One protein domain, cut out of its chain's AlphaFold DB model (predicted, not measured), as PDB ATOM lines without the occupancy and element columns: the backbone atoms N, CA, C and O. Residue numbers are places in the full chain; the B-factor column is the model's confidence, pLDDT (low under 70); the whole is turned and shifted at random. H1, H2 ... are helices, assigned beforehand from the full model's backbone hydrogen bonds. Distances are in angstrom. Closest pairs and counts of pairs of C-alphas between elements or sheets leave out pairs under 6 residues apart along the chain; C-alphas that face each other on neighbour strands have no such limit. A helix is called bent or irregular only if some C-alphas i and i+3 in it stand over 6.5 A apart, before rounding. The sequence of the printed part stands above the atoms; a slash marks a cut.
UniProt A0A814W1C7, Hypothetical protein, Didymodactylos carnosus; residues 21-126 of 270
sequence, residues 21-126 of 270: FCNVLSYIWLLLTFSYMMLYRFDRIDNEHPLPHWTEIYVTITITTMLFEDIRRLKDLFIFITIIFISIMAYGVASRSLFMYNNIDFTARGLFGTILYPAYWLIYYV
ATOM      1  N   PHE A  21    -110.843-104.633 145.723       73.81
ATOM      2  CA  PHE A  21    -109.847-103.878 144.960       73.81
ATOM      3  C   PHE A  21    -109.631-102.473 145.531       73.81
ATOM      4  O   PHE A  21    -108.487-102.035 145.653       73.81
ATOM      5  N   CYS A  22    -110.696-101.775 145.941       69.56
ATOM      6  CA  CYS A  22    -110.583-100.468 146.590       69.56
ATOM      7  C   CYS A  22    -109.844-100.538 147.933       69.56
ATOM      8  O   CYS A  22    -109.054 -99.642 148.236       69.56
ATOM      9  N   ASN A  23    -110.053-101.595 148.722       73.25
ATOM     10  CA  ASN A  23    -109.326-101.793 149.974       73.25
ATOM     11  C   ASN A  23    -107.830-101.970 149.703       73.25
ATOM     12  O   ASN A  23    -107.020-101.242 150.276       73.25
ATOM     13  N   VAL A  24    -107.461-102.872 148.788       79.19
ATOM     14  CA  VAL A  24    -106.060-103.115 148.404       79.19
ATOM     15  C   VAL A  24    -105.409-101.838 147.869       79.19
ATOM     16  O   VAL A  24    -104.325-101.465 148.313       79.19
ATOM     17  N   LEU A  25    -106.096-101.117 146.980       80.31
ATOM     18  CA  LEU A  25    -105.608 -99.858 146.420       80.31
ATOM     19  C   LEU A  25    -105.384 -98.802 147.509       80.31
ATOM     20  O   LEU A  25    -104.388 -98.081 147.493       80.31
ATOM     21  N   SER A  26    -106.282 -98.744 148.491       78.00
ATOM     22  CA  SER A  26    -106.157 -97.833 149.618       78.00
ATOM     23  C   SER A  26    -104.987 -98.182 150.544       78.00
ATOM     24  O   SER A  26    -104.345 -97.263 151.055       78.00
ATOM     25  N   TYR A  27    -104.694 -99.467 150.769       81.50
ATOM     26  CA  TYR A  27    -103.505 -99.894 151.516       81.50
ATOM     27  C   TYR A  27    -102.217 -99.547 150.766       81.50
ATOM     28  O   TYR A  27    -101.281 -99.020 151.364       81.50
ATOM     29  N   ILE A  28    -102.179 -99.776 149.451       84.00
ATOM     30  CA  ILE A  28    -101.035 -99.407 148.603       84.00
ATOM     31  C   ILE A  28    -100.793 -97.895 148.667       84.00
ATOM     32  O   ILE A  28     -99.655 -97.454 148.829       84.00
ATOM     33  N   TRP A  29    -101.856 -97.093 148.604       82.50
ATOM     34  CA  TRP A  29    -101.756 -95.641 148.724       82.50
ATOM     35  C   TRP A  29    -101.252 -95.196 150.107       82.50
ATOM     36  O   TRP A  29    -100.436 -94.276 150.194       82.50
ATOM     37  N   LEU A  30    -101.657 -95.876 151.184       83.56
ATOM     38  CA  LEU A  30    -101.132 -95.624 152.529       83.56
ATOM     39  C   LEU A  30     -99.633 -95.937 152.624       83.56
ATOM     40  O   LEU A  30     -98.881 -95.114 153.143       83.56
ATOM     41  N   LEU A  31     -99.185 -97.075 152.088       85.31
ATOM     42  CA  LEU A  31     -97.765 -97.446 152.059       85.31
ATOM     43  C   LEU A  31     -96.934 -96.442 151.255       85.31
ATOM     44  O   LEU A  31     -95.856 -96.040 151.691       85.31
ATOM     45  N   LEU A  32     -97.454 -95.995 150.112       86.19
ATOM     46  CA  LEU A  32     -96.802 -94.991 149.277       86.19
ATOM     47  C   LEU A  32     -96.719 -93.634 149.991       86.19
ATOM     48  O   LEU A  32     -95.661 -93.010 149.990       86.19
ATOM     49  N   THR A  33     -97.790 -93.211 150.667       81.50
ATOM     50  CA  THR A  33     -97.805 -91.968 151.459       81.50
ATOM     51  C   THR A  33     -96.857 -92.042 152.658       81.50
ATOM     52  O   THR A  33     -96.141 -91.079 152.932       81.50
ATOM     53  N   PHE A  34     -96.797 -93.184 153.350       85.19
ATOM     54  CA  PHE A  34     -95.868 -93.417 154.458       85.19
ATOM     55  C   PHE A  34     -94.404 -93.415 153.992       85.19
ATOM     56  O   PHE A  34     -93.568 -92.742 154.591       85.19
ATOM     57  N   SER A  35     -94.105 -94.101 152.885       88.00
ATOM     58  CA  SER A  35     -92.776 -94.101 152.261       88.00
ATOM     59  C   SER A  35     -92.349 -92.690 151.838       88.00
ATOM     60  O   SER A  35     -91.251 -92.247 152.167       88.00
ATOM     61  N   TYR A  36     -93.253 -91.928 151.208       84.75
ATOM     62  CA  TYR A  36     -93.027 -90.523 150.863       84.75
ATOM     63  C   TYR A  36     -92.729 -89.654 152.100       84.75
ATOM     64  O   TYR A  36     -91.801 -88.848 152.067       84.75
ATOM     65  N   MET A  37     -93.464 -89.835 153.205       78.44
ATOM     66  CA  MET A  37     -93.204 -89.113 154.459       78.44
ATOM     67  C   MET A  37     -91.810 -89.421 155.020       78.44
ATOM     68  O   MET A  37     -91.067 -88.491 155.334       78.44
ATOM     69  N   MET A  38     -91.448 -90.705 155.110       82.19
ATOM     70  CA  MET A  38     -90.150 -91.142 155.638       82.19
ATOM     71  C   MET A  38     -88.977 -90.653 154.785       82.19
ATOM     72  O   MET A  38     -87.944 -90.287 155.332       82.19
ATOM     73  N   LEU A  39     -89.130 -90.635 153.458       81.19
ATOM     74  CA  LEU A  39     -88.024 -90.362 152.541       81.19
ATOM     75  C   LEU A  39     -87.862 -88.876 152.190       81.19
ATOM     76  O   LEU A  39     -86.747 -88.434 151.942       81.19
ATOM     77  N   TYR A  40     -88.949 -88.100 152.146       71.38
ATOM     78  CA  TYR A  40     -88.906 -86.695 151.717       71.38
ATOM     79  C   TYR A  40     -89.060 -85.691 152.866       71.38
ATOM     80  O   TYR A  40     -88.655 -84.539 152.732       71.38
ATOM     81  N   ARG A  41     -89.677 -86.088 153.986       69.12
ATOM     82  CA  ARG A  41     -90.114 -85.136 155.020       69.12
ATOM     83  C   ARG A  41     -89.516 -85.368 156.405       69.12
ATOM     84  O   ARG A  41     -89.510 -84.440 157.204       69.12
ATOM     85  N   PHE A  42     -88.982 -86.558 156.679       65.06
ATOM     86  CA  PHE A  42     -88.355 -86.861 157.970       65.06
ATOM     87  C   PHE A  42     -87.083 -86.029 158.235       65.06
ATOM     88  O   PHE A  42     -86.704 -85.837 159.385       65.06
ATOM     89  N   ASP A  43     -86.463 -85.482 157.184       60.94
ATOM     90  CA  ASP A  43     -85.170 -84.786 157.251       60.94
ATOM     91  C   ASP A  43     -85.263 -83.295 157.632       60.94
ATOM     92  O   ASP A  43     -84.260 -82.589 157.654       60.94
ATOM     93  N   ARG A  44     -86.469 -82.786 157.924       56.94
ATOM     94  CA  ARG A  44     -86.702 -81.354 158.155       56.94
ATOM     95  C   ARG A  44     -87.257 -81.053 159.546       56.94
ATOM     96  O   ARG A  44     -88.315 -80.447 159.689       56.94
ATOM     97  N   ILE A  45     -86.523 -81.452 160.586       58.41
ATOM     98  CA  ILE A  45     -86.691 -80.881 161.935       58.41
ATOM     99  C   ILE A  45     -85.967 -79.525 161.950       58.41
ATOM    100  O   ILE A  45     -84.988 -79.317 162.662       58.41
ATOM    101  N   ASP A  46     -86.414 -78.604 161.098       59.34
ATOM    102  CA  ASP A  46     -85.958 -77.221 161.146       59.34
ATOM    103  C   ASP A  46     -86.739 -76.529 162.275       59.34
ATOM    104  O   ASP A  46     -87.960 -76.672 162.382       59.34
ATOM    105  N   ASN A  47     -86.044 -75.756 163.115       56.62
ATOM    106  CA  ASN A  47     -86.588 -75.047 164.289       56.62
ATOM    107  C   ASN A  47     -87.723 -74.036 163.978       56.62
ATOM    108  O   ASN A  47     -88.182 -73.328 164.873       56.62
ATOM    109  N   GLU A  48     -88.174 -73.943 162.727       58.97
ATOM    110  CA  GLU A  48     -89.166 -72.981 162.243       58.97
ATOM    111  C   GLU A  48     -90.608 -73.526 162.267       58.97
ATOM    112  O   GLU A  48     -91.557 -72.736 162.281       58.97
ATOM    113  N   HIS A  49     -90.815 -74.850 162.344       59.12
ATOM    114  CA  HIS A  49     -92.154 -75.464 162.374       59.12
ATOM    115  C   HIS A  49     -92.288 -76.548 163.461       59.12
ATOM    116  O   HIS A  49     -92.185 -77.736 163.168       59.12
ATOM    117  N   PRO A  50     -92.586 -76.179 164.723       63.72
ATOM    118  CA  PRO A  50     -92.749 -77.137 165.823       63.72
ATOM    119  C   PRO A  50     -94.085 -77.906 165.801       63.72
ATOM    120  O   PRO A  50     -94.350 -78.700 166.703       63.72
ATOM    121  N   LEU A  51     -94.963 -77.645 164.824       66.44
ATOM    122  CA  LEU A  51     -96.309 -78.216 164.766       66.44
ATOM    123  C   LEU A  51     -96.386 -79.312 163.694       66.44
ATOM    124  O   LEU A  51     -95.996 -79.060 162.552       66.44
ATOM    125  N   PRO A  52     -96.930 -80.498 164.028       72.50
ATOM    126  CA  PRO A  52     -97.074 -81.585 163.073       72.50
ATOM    127  C   PRO A  52     -98.020 -81.174 161.947       72.50
ATOM    128  O   PRO A  52     -99.091 -80.603 162.173       72.50
ATOM    129  N   HIS A  53     -97.636 -81.474 160.713       75.12
ATOM    130  CA  HIS A  53     -98.472 -81.163 159.561       75.12
ATOM    131  C   HIS A  53     -99.682 -82.099 159.489       75.12
ATOM    132  O   HIS A  53     -99.626 -83.260 159.894       75.12
ATOM    133  N   TRP A  54    -100.766 -81.639 158.864       75.75
ATOM    134  CA  TRP A  54    -102.005 -82.406 158.698       75.75
ATOM    135  C   TRP A  54    -101.806 -83.808 158.106       75.75
ATOM    136  O   TRP A  54    -102.506 -84.742 158.483       75.75
ATOM    137  N   THR A  55    -100.823 -83.985 157.223       75.44
ATOM    138  CA  THR A  55    -100.491 -85.297 156.637       75.44
ATOM    139  C   THR A  55     -99.827 -86.249 157.633       75.44
ATOM    140  O   THR A  55    -100.080 -87.445 157.572       75.44
ATOM    141  N   GLU A  56     -99.005 -85.743 158.557       80.31
ATOM    142  CA  GLU A  56     -98.362 -86.557 159.603       80.31
ATOM    143  C   GLU A  56     -99.403 -87.013 160.616       80.31
ATOM    144  O   GLU A  56     -99.453 -88.187 160.976       80.31
ATOM    145  N   ILE A  57    -100.295 -86.097 161.003       82.25
ATOM    146  CA  ILE A  57    -101.441 -86.390 161.865       82.25
ATOM    147  C   ILE A  57    -102.323 -87.461 161.210       82.25
ATOM    148  O   ILE A  57    -102.665 -88.456 161.843       82.25
ATOM    149  N   TYR A  58    -102.641 -87.300 159.926       81.44
ATOM    150  CA  TYR A  58    -103.452 -88.249 159.166       81.44
ATOM    151  C   TYR A  58    -102.834 -89.658 159.106       81.44
ATOM    152  O   TYR A  58    -103.514 -90.645 159.406       81.44
ATOM    153  N   VAL A  59    -101.544 -89.770 158.773       81.94
ATOM    154  CA  VAL A  59    -100.839 -91.062 158.718       81.94
ATOM    155  C   VAL A  59    -100.740 -91.685 160.113       81.94
ATOM    156  O   VAL A  59    -101.025 -92.871 160.271       81.94
ATOM    157  N   THR A  60    -100.435 -90.888 161.139       81.44
ATOM    158  CA  THR A  60    -100.332 -91.356 162.532       81.44
ATOM    159  C   THR A  60    -101.656 -91.926 163.036       81.44
ATOM    160  O   THR A  60    -101.679 -93.021 163.599       81.44
ATOM    161  N   ILE A  61    -102.776 -91.235 162.798       82.25
ATOM    162  CA  ILE A  61    -104.112 -91.717 163.183       82.25
ATOM    163  C   ILE A  61    -104.451 -93.016 162.442       82.25
ATOM    164  O   ILE A  61    -104.955 -93.963 163.052       82.25
ATOM    165  N   THR A  62    -104.146 -93.088 161.144       78.06
ATOM    166  CA  THR A  62    -104.465 -94.268 160.329       78.06
ATOM    167  C   THR A  62    -103.657 -95.492 160.769       78.06
ATOM    168  O   THR A  62    -104.238 -96.553 160.995       78.06
ATOM    169  N   ILE A  63    -102.346 -95.340 160.991       82.75
ATOM    170  CA  ILE A  63    -101.477 -96.418 161.491       82.75
ATOM    171  C   ILE A  63    -101.901 -96.856 162.896       82.75
ATOM    172  O   ILE A  63    -102.012 -98.051 163.155       82.75
ATOM    173  N   THR A  64    -102.192 -95.912 163.797       81.50
ATOM    174  CA  THR A  64    -102.617 -96.234 165.172       81.50
ATOM    175  C   THR A  64    -103.919 -97.037 165.184       81.50
ATOM    176  O   THR A  64    -104.062 -97.984 165.958       81.50
ATOM    177  N   THR A  65    -104.856 -96.699 164.296       78.00
ATOM    178  CA  THR A  65    -106.132 -97.417 164.168       78.00
ATOM    179  C   THR A  65    -105.924 -98.838 163.638       78.00
ATOM    180  O   THR A  65    -106.463 -99.778 164.220       78.00
ATOM    181  N   MET A  66    -105.100 -99.020 162.597       75.81
ATOM    182  CA  MET A  66    -104.746-100.356 162.087       75.81
ATOM    183  C   MET A  66    -104.063-101.214 163.157       75.81
ATOM    184  O   MET A  66    -104.446-102.358 163.388       75.81
ATOM    185  N   LEU A  67    -103.094-100.635 163.867       77.88
ATOM    186  CA  LEU A  67    -102.318-101.329 164.889       77.88
ATOM    187  C   LEU A  67    -103.207-101.821 166.043       77.88
ATOM    188  O   LEU A  67    -103.011-102.924 166.549       77.88
ATOM    189  N   PHE A  68    -104.225-101.049 166.430       75.00
ATOM    190  CA  PHE A  68    -105.189-101.474 167.445       75.00
ATOM    191  C   PHE A  68    -106.049-102.670 167.000       75.00
ATOM    192  O   PHE A  68    -106.340-103.552 167.815       75.00
ATOM    193  N   GLU A  69    -106.447-102.728 165.726       71.31
ATOM    194  CA  GLU A  69    -107.176-103.881 165.183       71.31
ATOM    195  C   GLU A  69    -106.311-105.146 165.191       71.31
ATOM    196  O   GLU A  69    -106.780-106.214 165.601       71.31
ATOM    197  N   ASP A  70    -105.037-105.018 164.821       70.38
ATOM    198  CA  ASP A  70    -104.124-106.153 164.725       70.38
ATOM    199  C   ASP A  70    -103.663-106.667 166.095       70.38
ATOM    200  O   ASP A  70    -103.570-107.882 166.279       70.38
ATOM    201  N   ILE A  71    -103.503-105.808 167.113       70.75
ATOM    202  CA  ILE A  71    -103.197-106.244 168.494       70.75
ATOM    203  C   ILE A  71    -104.197-107.297 168.994       70.75
ATOM    204  O   ILE A  71    -103.812-108.241 169.688       70.75
ATOM    205  N   ARG A  72    -105.482-107.183 168.630       69.81
ATOM    206  CA  ARG A  72    -106.506-108.159 169.037       69.81
ATOM    207  C   ARG A  72    -106.230-109.555 168.472       69.81
ATOM    208  O   ARG A  72    -106.525-110.540 169.145       69.81
ATOM    209  N   ARG A  73    -105.659-109.632 167.269       66.81
ATOM    210  CA  ARG A  73    -105.299-110.882 166.583       66.81
ATOM    211  C   ARG A  73    -103.972-111.457 167.072       66.81
ATOM    212  O   ARG A  73    -103.785-112.668 167.056       66.81
ATOM    213  N   LEU A  74    -103.079-110.610 167.581       72.56
ATOM    214  CA  LEU A  74    -101.773-111.026 168.103       72.56
ATOM    215  C   LEU A  74    -101.844-111.751 169.456       72.56
ATOM    216  O   LEU A  74    -100.836-112.300 169.897       72.56
ATOM    217  N   LYS A  75    -103.009-111.798 170.118       71.06
ATOM    218  CA  LYS A  75    -103.156-112.475 171.417       71.06
ATOM    219  C   LYS A  75    -102.771-113.957 171.352       71.06
ATOM    220  O   LYS A  75    -102.121-114.449 172.273       71.06
ATOM    221  N   ASP A  76    -103.125-114.639 170.269       72.19
ATOM    222  CA  ASP A  76    -102.800-116.057 170.094       72.19
ATOM    223  C   ASP A  76    -101.325-116.244 169.692       72.19
ATOM    224  O   ASP A  76    -100.664-117.182 170.137       72.19
ATOM    225  N   LEU A  77    -100.759-115.281 168.953       78.81
ATOM    226  CA  LEU A  77     -99.336-115.253 168.601       78.81
ATOM    227  C   LEU A  77     -98.433-115.009 169.823       78.81
ATOM    228  O   LEU A  77     -97.316-115.522 169.883       78.81
ATOM    229  N   PHE A  78     -98.911-114.264 170.820       82.50
ATOM    230  CA  PHE A  78     -98.144-113.960 172.028       82.50
ATOM    231  C   PHE A  78     -97.713-115.228 172.777       82.50
ATOM    232  O   PHE A  78     -96.586-115.307 173.268       82.50
ATOM    233  N   ILE A  79     -98.575-116.250 172.816       79.31
ATOM    234  CA  ILE A  79     -98.269-117.543 173.446       79.31
ATOM    235  C   ILE A  79     -97.133-118.241 172.694       79.31
ATOM    236  O   ILE A  79     -96.185-118.722 173.311       79.31
ATOM    237  N   PHE A  80     -97.191-118.245 171.364       77.19
ATOM    238  CA  PHE A  80     -96.160-118.846 170.523       77.19
ATOM    239  C   PHE A  80     -94.802-118.145 170.671       77.19
ATOM    240  O   PHE A  80     -93.789-118.801 170.912       77.19
ATOM    241  N   ILE A  81     -94.784-116.809 170.624       84.50
ATOM    242  CA  ILE A  81     -93.567-116.009 170.843       84.50
ATOM    243  C   ILE A  81     -92.995-116.262 172.244       84.50
ATOM    244  O   ILE A  81     -91.782-116.381 172.400       84.50
ATOM    245  N   THR A  82     -93.855-116.404 173.255       84.06
ATOM    246  CA  THR A  82     -93.428-116.714 174.628       84.06
ATOM    247  C   THR A  82     -92.753-118.086 174.714       84.06
ATOM    248  O   THR A  82     -91.730-118.219 175.381       84.06
ATOM    249  N   ILE A  83     -93.272-119.096 174.010       81.44
ATOM    250  CA  ILE A  83     -92.657-120.431 173.961       81.44
ATOM    251  C   ILE A  83     -91.287-120.371 173.277       81.44
ATOM    252  O   ILE A  83     -90.317-120.905 173.813       81.44
ATOM    253  N   ILE A  84     -91.175-119.675 172.140       82.12
ATOM    254  CA  ILE A  84     -89.888-119.480 171.455       82.12
ATOM    255  C   ILE A  84     -88.890-118.765 172.371       82.12
ATOM    256  O   ILE A  84     -87.744-119.193 172.489       82.12
ATOM    257  N   PHE A  85     -89.324-117.716 173.066       83.19
ATOM    258  CA  PHE A  85     -88.480-116.969 173.991       83.19
ATOM    259  C   PHE A  85     -87.935-117.848 175.128       83.19
ATOM    260  O   PHE A  85     -86.740-117.796 175.422       83.19
ATOM    261  N   ILE A  86     -88.780-118.692 175.731       86.12
ATOM    262  CA  ILE A  86     -88.363-119.642 176.778       86.12
ATOM    263  C   ILE A  86     -87.338-120.641 176.227       86.12
ATOM    264  O   ILE A  86     -86.320-120.887 176.875       86.12
ATOM    265  N   SER A  87     -87.560-121.172 175.023       76.38
ATOM    266  CA  SER A  87     -86.640-122.116 174.377       76.38
ATOM    267  C   SER A  87     -85.272-121.494 174.069       76.38
ATOM    268  O   SER A  87     -84.242-122.099 174.368       76.38
ATOM    269  N   ILE A  88     -85.240-120.264 173.540       80.56
ATOM    270  CA  ILE A  88     -83.994-119.522 173.277       80.56
ATOM    271  C   ILE A  88     -83.249-119.244 174.586       80.56
ATOM    272  O   ILE A  88     -82.038-119.441 174.656       80.56
ATOM    273  N   MET A  89     -83.959-118.815 175.635       82.56
ATOM    274  CA  MET A  89     -83.361-118.571 176.952       82.56
ATOM    275  C   MET A  89     -82.764-119.847 177.552       82.56
ATOM    276  O   MET A  89     -81.655-119.803 178.078       82.56
ATOM    277  N   ALA A  90     -83.451-120.987 177.436       81.56
ATOM    278  CA  ALA A  90     -82.950-122.270 177.926       81.56
ATOM    279  C   ALA A  90     -81.643-122.679 177.226       81.56
ATOM    280  O   ALA A  90     -80.669-123.027 177.896       81.56
ATOM    281  N   TYR A  91     -81.590-122.567 175.894       76.56
ATOM    282  CA  TYR A  91     -80.376-122.842 175.123       76.56
ATOM    283  C   TYR A  91     -79.249-121.851 175.440       76.56
ATOM    284  O   TYR A  91     -78.119-122.265 175.693       76.56
ATOM    285  N   GLY A  92     -79.547-120.548 175.473       78.31
ATOM    286  CA  GLY A  92     -78.554-119.513 175.750       78.31
ATOM    287  C   GLY A  92     -77.895-119.693 177.121       78.31
ATOM    288  O   GLY A  92     -76.673-119.580 177.240       78.31
ATOM    289  N   VAL A  93     -78.685-120.006 178.155       78.81
ATOM    290  CA  VAL A  93     -78.178-120.264 179.512       78.81
ATOM    291  C   VAL A  93     -77.348-121.551 179.550       78.81
ATOM    292  O   VAL A  93     -76.255-121.550 180.116       78.81
ATOM    293  N   ALA A  94     -77.813-122.627 178.907       77.25
ATOM    294  CA  ALA A  94     -77.095-123.901 178.851       77.25
ATOM    295  C   ALA A  94     -75.753-123.790 178.101       77.25
ATOM    296  O   ALA A  94     -74.725-124.233 178.612       77.25
ATOM    297  N   SER A  95     -75.731-123.135 176.937       69.94
ATOM    298  CA  SER A  95     -74.507-122.900 176.157       69.94
ATOM    299  C   SER A  95     -73.474-122.119 176.977       69.94
ATOM    300  O   SER A  95     -72.306-122.495 177.060       69.94
ATOM    301  N   ARG A  96     -73.906-121.082 177.695       69.25
ATOM    302  CA  ARG A  96     -73.002-120.272 178.521       69.25
ATOM    303  C   ARG A  96     -72.507-121.003 179.761       69.25
ATOM    304  O   ARG A  96     -71.365-120.781 180.148       69.25
ATOM    305  N   SER A  97     -73.304-121.917 180.317       68.44
ATOM    306  CA  SER A  97     -72.864-122.775 181.423       68.44
ATOM    307  C   SER A  97     -71.695-123.697 181.047       68.44
ATOM    308  O   SER A  97     -70.873-124.005 181.905       68.44
ATOM    309  N   LEU A  98     -71.578-124.087 179.770       66.44
ATOM    310  CA  LEU A  98     -70.495-124.945 179.279       66.44
ATOM    311  C   LEU A  98     -69.196-124.176 178.992       66.44
ATOM    312  O   LEU A  98     -68.115-124.711 179.211       66.44
ATOM    313  N   PHE A  99     -69.290-122.931 178.513       62.78
ATOM    314  CA  PHE A  99     -68.126-122.159 178.056       62.78
ATOM    315  C   PHE A  99     -67.571-121.153 179.077       62.78
ATOM    316  O   PHE A  99     -66.419-120.741 178.950       62.78
ATOM    317  N   MET A 100     -68.351-120.724 180.075       60.56
ATOM    318  CA  MET A 100     -67.985-119.601 180.951       60.56
ATOM    319  C   MET A 100     -67.869-120.017 182.420       60.56
ATOM    320  O   MET A 100     -68.764-119.755 183.219       60.56
ATOM    321  N   TYR A 101     -66.738-120.625 182.791       55.72
ATOM    322  CA  TYR A 101     -66.391-120.863 184.200       55.72
ATOM    323  C   TYR A 101     -65.511-119.756 184.816       55.72
ATOM    324  O   TYR A 101     -65.273-119.780 186.019       55.72
ATOM    325  N   ASN A 102     -65.027-118.757 184.062       56.62
ATOM    326  CA  ASN A 102     -64.133-117.759 184.659       56.62
ATOM    327  C   ASN A 102     -64.325-116.328 184.126       56.62
ATOM    328  O   ASN A 102     -64.160-116.071 182.938       56.62
ATOM    329  N   ASN A 103     -64.613-115.423 185.069       61.22
ATOM    330  CA  ASN A 103     -64.556-113.955 185.014       61.22
ATOM    331  C   ASN A 103     -65.478-113.226 184.023       61.22
ATOM    332  O   ASN A 103     -65.029-112.694 183.011       61.22
ATOM    333  N   ILE A 104     -66.755-113.084 184.389       59.38
ATOM    334  CA  ILE A 104     -67.645-112.086 183.783       59.38
ATOM    335  C   ILE A 104     -68.284-111.255 184.895       59.38
ATOM    336  O   ILE A 104     -68.863-111.809 185.831       59.38
ATOM    337  N   ASP A 105     -68.222-109.933 184.765       60.22
ATOM    338  CA  ASP A 105     -69.007-109.028 185.598       60.22
ATOM    339  C   ASP A 105     -70.500-109.281 185.354       60.22
ATOM    340  O   ASP A 105     -70.962-109.287 184.210       60.22
ATOM    341  N   PHE A 106     -71.269-109.463 186.428       64.31
ATOM    342  CA  PHE A 106     -72.723-109.679 186.422       64.31
ATOM    343  C   PHE A 106     -73.497-108.416 185.970       64.31
ATOM    344  O   PHE A 106     -74.343-107.872 186.675       64.31
ATOM    345  N   THR A 107     -73.215-107.913 184.769       75.44
ATOM    346  CA  THR A 107     -73.921-106.781 184.169       75.44
ATOM    347  C   THR A 107     -75.077-107.310 183.329       75.44
ATOM    348  O   THR A 107     -74.856-107.907 182.275       75.44
ATOM    349  N   ALA A 108     -76.320-107.053 183.752       70.12
ATOM    350  CA  ALA A 108     -77.528-107.545 183.078       70.12
ATOM    351  C   ALA A 108     -77.530-107.258 181.564       70.12
ATOM    352  O   ALA A 108     -77.822-108.139 180.763       70.12
ATOM    353  N   ARG A 109     -77.118-106.052 181.150       72.75
ATOM    354  CA  ARG A 109     -77.058-105.656 179.732       72.75
ATOM    355  C   ARG A 109     -76.059-106.488 178.915       72.75
ATOM    356  O   ARG A 109     -76.354-106.840 177.777       72.75
ATOM    357  N   GLY A 110     -74.907-106.816 179.498       69.50
ATOM    358  CA  GLY A 110     -73.896-107.667 178.867       69.50
ATOM    359  C   GLY A 110     -74.334-109.129 178.822       69.50
ATOM    360  O   GLY A 110     -74.173-109.789 177.800       69.50
ATOM    361  N   LEU A 111     -74.972-109.612 179.887       69.56
ATOM    362  CA  LEU A 111     -75.485-110.976 179.980       69.56
ATOM    363  C   LEU A 111     -76.597-111.225 178.950       69.56
ATOM    364  O   LEU A 111     -76.510-112.165 178.172       69.56
ATOM    365  N   PHE A 112     -77.581-110.332 178.826       74.75
ATOM    366  CA  PHE A 112     -78.611-110.474 177.789       74.75
ATOM    367  C   PHE A 112     -78.032-110.411 176.371       74.75
ATOM    368  O   PHE A 112     -78.361-111.262 175.548       74.75
ATOM    369  N   GLY A 113     -77.129-109.466 176.090       71.50
ATOM    370  CA  GLY A 113     -76.509-109.340 174.767       71.50
ATOM    371  C   GLY A 113     -75.629-110.533 174.389       71.50
ATOM    372  O   GLY A 113     -75.566-110.903 173.227       71.50
ATOM    373  N   THR A 114     -74.982-111.178 175.354       67.38
ATOM    374  CA  THR A 114     -74.090-112.320 175.097       67.38
ATOM    375  C   THR A 114     -74.812-113.669 175.115       67.38
ATOM    376  O   THR A 114     -74.363-114.599 174.445       67.38
ATOM    377  N   ILE A 115     -75.917-113.803 175.852       75.25
ATOM    378  CA  ILE A 115     -76.714-115.036 175.947       75.25
ATOM    379  C   ILE A 115     -77.751-115.121 174.822       75.25
ATOM    380  O   ILE A 115     -77.842-116.144 174.146       75.25
ATOM    381  N   LEU A 116     -78.530-114.057 174.612       78.31
ATOM    382  CA  LEU A 116     -79.661-114.088 173.683       78.31
ATOM    383  C   LEU A 116     -79.242-113.894 172.232       78.31
ATOM    384  O   LEU A 116     -79.844-114.495 171.353       78.31
ATOM    385  N   TYR A 117     -78.224-113.072 171.967       76.69
ATOM    386  CA  TYR A 117     -77.842-112.744 170.594       76.69
ATOM    387  C   TYR A 117     -77.359-113.972 169.799       76.69
ATOM    388  O   TYR A 117     -77.906-114.208 168.723       76.69
ATOM    389  N   PRO A 118     -76.436-114.822 170.305       71.44
ATOM    390  CA  PRO A 118     -76.021-116.022 169.571       71.44
ATOM    391  C   PRO A 118     -77.151-117.055 169.453       71.44
ATOM    392  O   PRO A 118     -77.329-117.666 168.405       71.44
ATOM    393  N   ALA A 119     -77.950-117.213 170.514       73.19
ATOM    394  CA  ALA A 119     -79.083-118.137 170.544       73.19
ATOM    395  C   ALA A 119     -80.218-117.723 169.587       73.19
ATOM    396  O   ALA A 119     -80.905-118.578 169.040       73.19
ATOM    397  N   TYR A 120     -80.406-116.420 169.360       76.50
ATOM    398  CA  TYR A 120     -81.366-115.885 168.394       76.50
ATOM    399  C   TYR A 120     -80.909-116.109 166.946       76.50
ATOM    400  O   TYR A 120     -81.698-116.554 166.115       76.50
ATOM    401  N   TRP A 121     -79.630-115.857 166.649       72.69
ATOM    402  CA  TRP A 121     -79.063-116.095 165.317       72.69
ATOM    403  C   TRP A 121     -79.105-117.571 164.900       72.69
ATOM    404  O   TRP A 121     -79.243-117.858 163.713       72.69
ATOM    405  N   LEU A 122     -79.088-118.500 165.864       67.06
ATOM    406  CA  LEU A 122     -79.233-119.941 165.630       67.06
ATOM    407  C   LEU A 122     -80.524-120.307 164.880       67.06
ATOM    408  O   LEU A 122     -80.518-121.227 164.073       67.06
ATOM    409  N   ILE A 123     -81.628-119.593 165.118       70.88
ATOM    410  CA  ILE A 123     -82.922-119.894 164.477       70.88
ATOM    411  C   ILE A 123     -82.881-119.603 162.973       70.88
ATOM    412  O   ILE A 123     -83.576-120.253 162.196       70.88
ATOM    413  N   TYR A 124     -82.075-118.627 162.561       67.12
ATOM    414  CA  TYR A 124     -81.976-118.198 161.166       67.12
ATOM    415  C   TYR A 124     -80.854-118.895 160.399       67.12
ATOM    416  O   TYR A 124     -80.851-118.875 159.169       67.12
ATOM    417  N   TYR A 125     -79.893-119.492 161.102       61.97
ATOM    418  CA  TYR A 125     -78.716-120.077 160.486       61.97
ATOM    419  C   TYR A 125     -78.961-121.549 160.123       61.97
ATOM    420  O   TYR A 125     -78.918-122.440 160.969       61.97
ATOM    421  N   VAL A 126     -79.191-121.812 158.832       55.12
ATOM    422  CA  VAL A 126     -78.888-123.119 158.233       55.12
ATOM    423  C   VAL A 126     -77.368-123.234 158.222       55.12
ATOM    424  O   VAL A 126     -76.694-122.539 157.466       55.12
TER     425      VAL A 126
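AT A GLANCE: This is residues 21 to 126 of the 270 residues of the protein "Hypothetical protein" of Didymodactylos carnosus (UniProt A0A814W1C7). A long bent helix, H2, makes an open arch, with H1 crossing its first arm and H3 folded back across its second; the two ends stay apart. The printed part has 106 residues, with three named helices in the order H1, H2, H3 and no named strand: all helix. It is extended, with a radius of gyration of the C-alphas of 21.8 A and spans of 58 by 40 by 26 A.

IN THESE COORDINATES: H1, residues 21 to 41, is 29.0 A long from C-alpha 21 at (-109.847, -103.878, 144.960). H2, residues 54 to 99, was assigned as one helix by its hydrogen bonds but is bent, C-alphas 73 and 76 being 6.7 A apart; its arms are H2a, residues 54 to 73, 29.7 A, and H2b, residues 76 to 99, 36.1 A. H3, residues 108 to 124, is 24.8 A long and ends at (-81.976, -118.198, 161.166).

HOW THE PARTS SIT: H1, with residues 30 to 37 alone, touches residues 56 to 59 of H2a, at a steep tilt of 55 degrees, opposite ways; the closest C-alphas, of Phe 34 and Val 59, are 7.0 A apart. H2a and H2b are about perpendicular, at 82 degrees. H2b, with residues 88 to 96 alone, touches residues 115 to 120 of H3, only just about perpendicular at 71 degrees; the closest C-alphas, of Gly 92 and Ile 115, are 4.8 A apart. H1 and H3 are apart. Every O i to N i+4 pair is within hydrogen-bond range in H1, but 14 of 16 in H2a, 19 of 20 in H2b and 8 of 13 in H3.

THE WHOLE: The C-alphas farthest apart, of Cys 22 and Asn 102, are 62.5 A apart. The printed part has no cut; the link from H1 to H2 is long. Low pLDDT, under 70, includes residues 41 to 51 and 95 to 106.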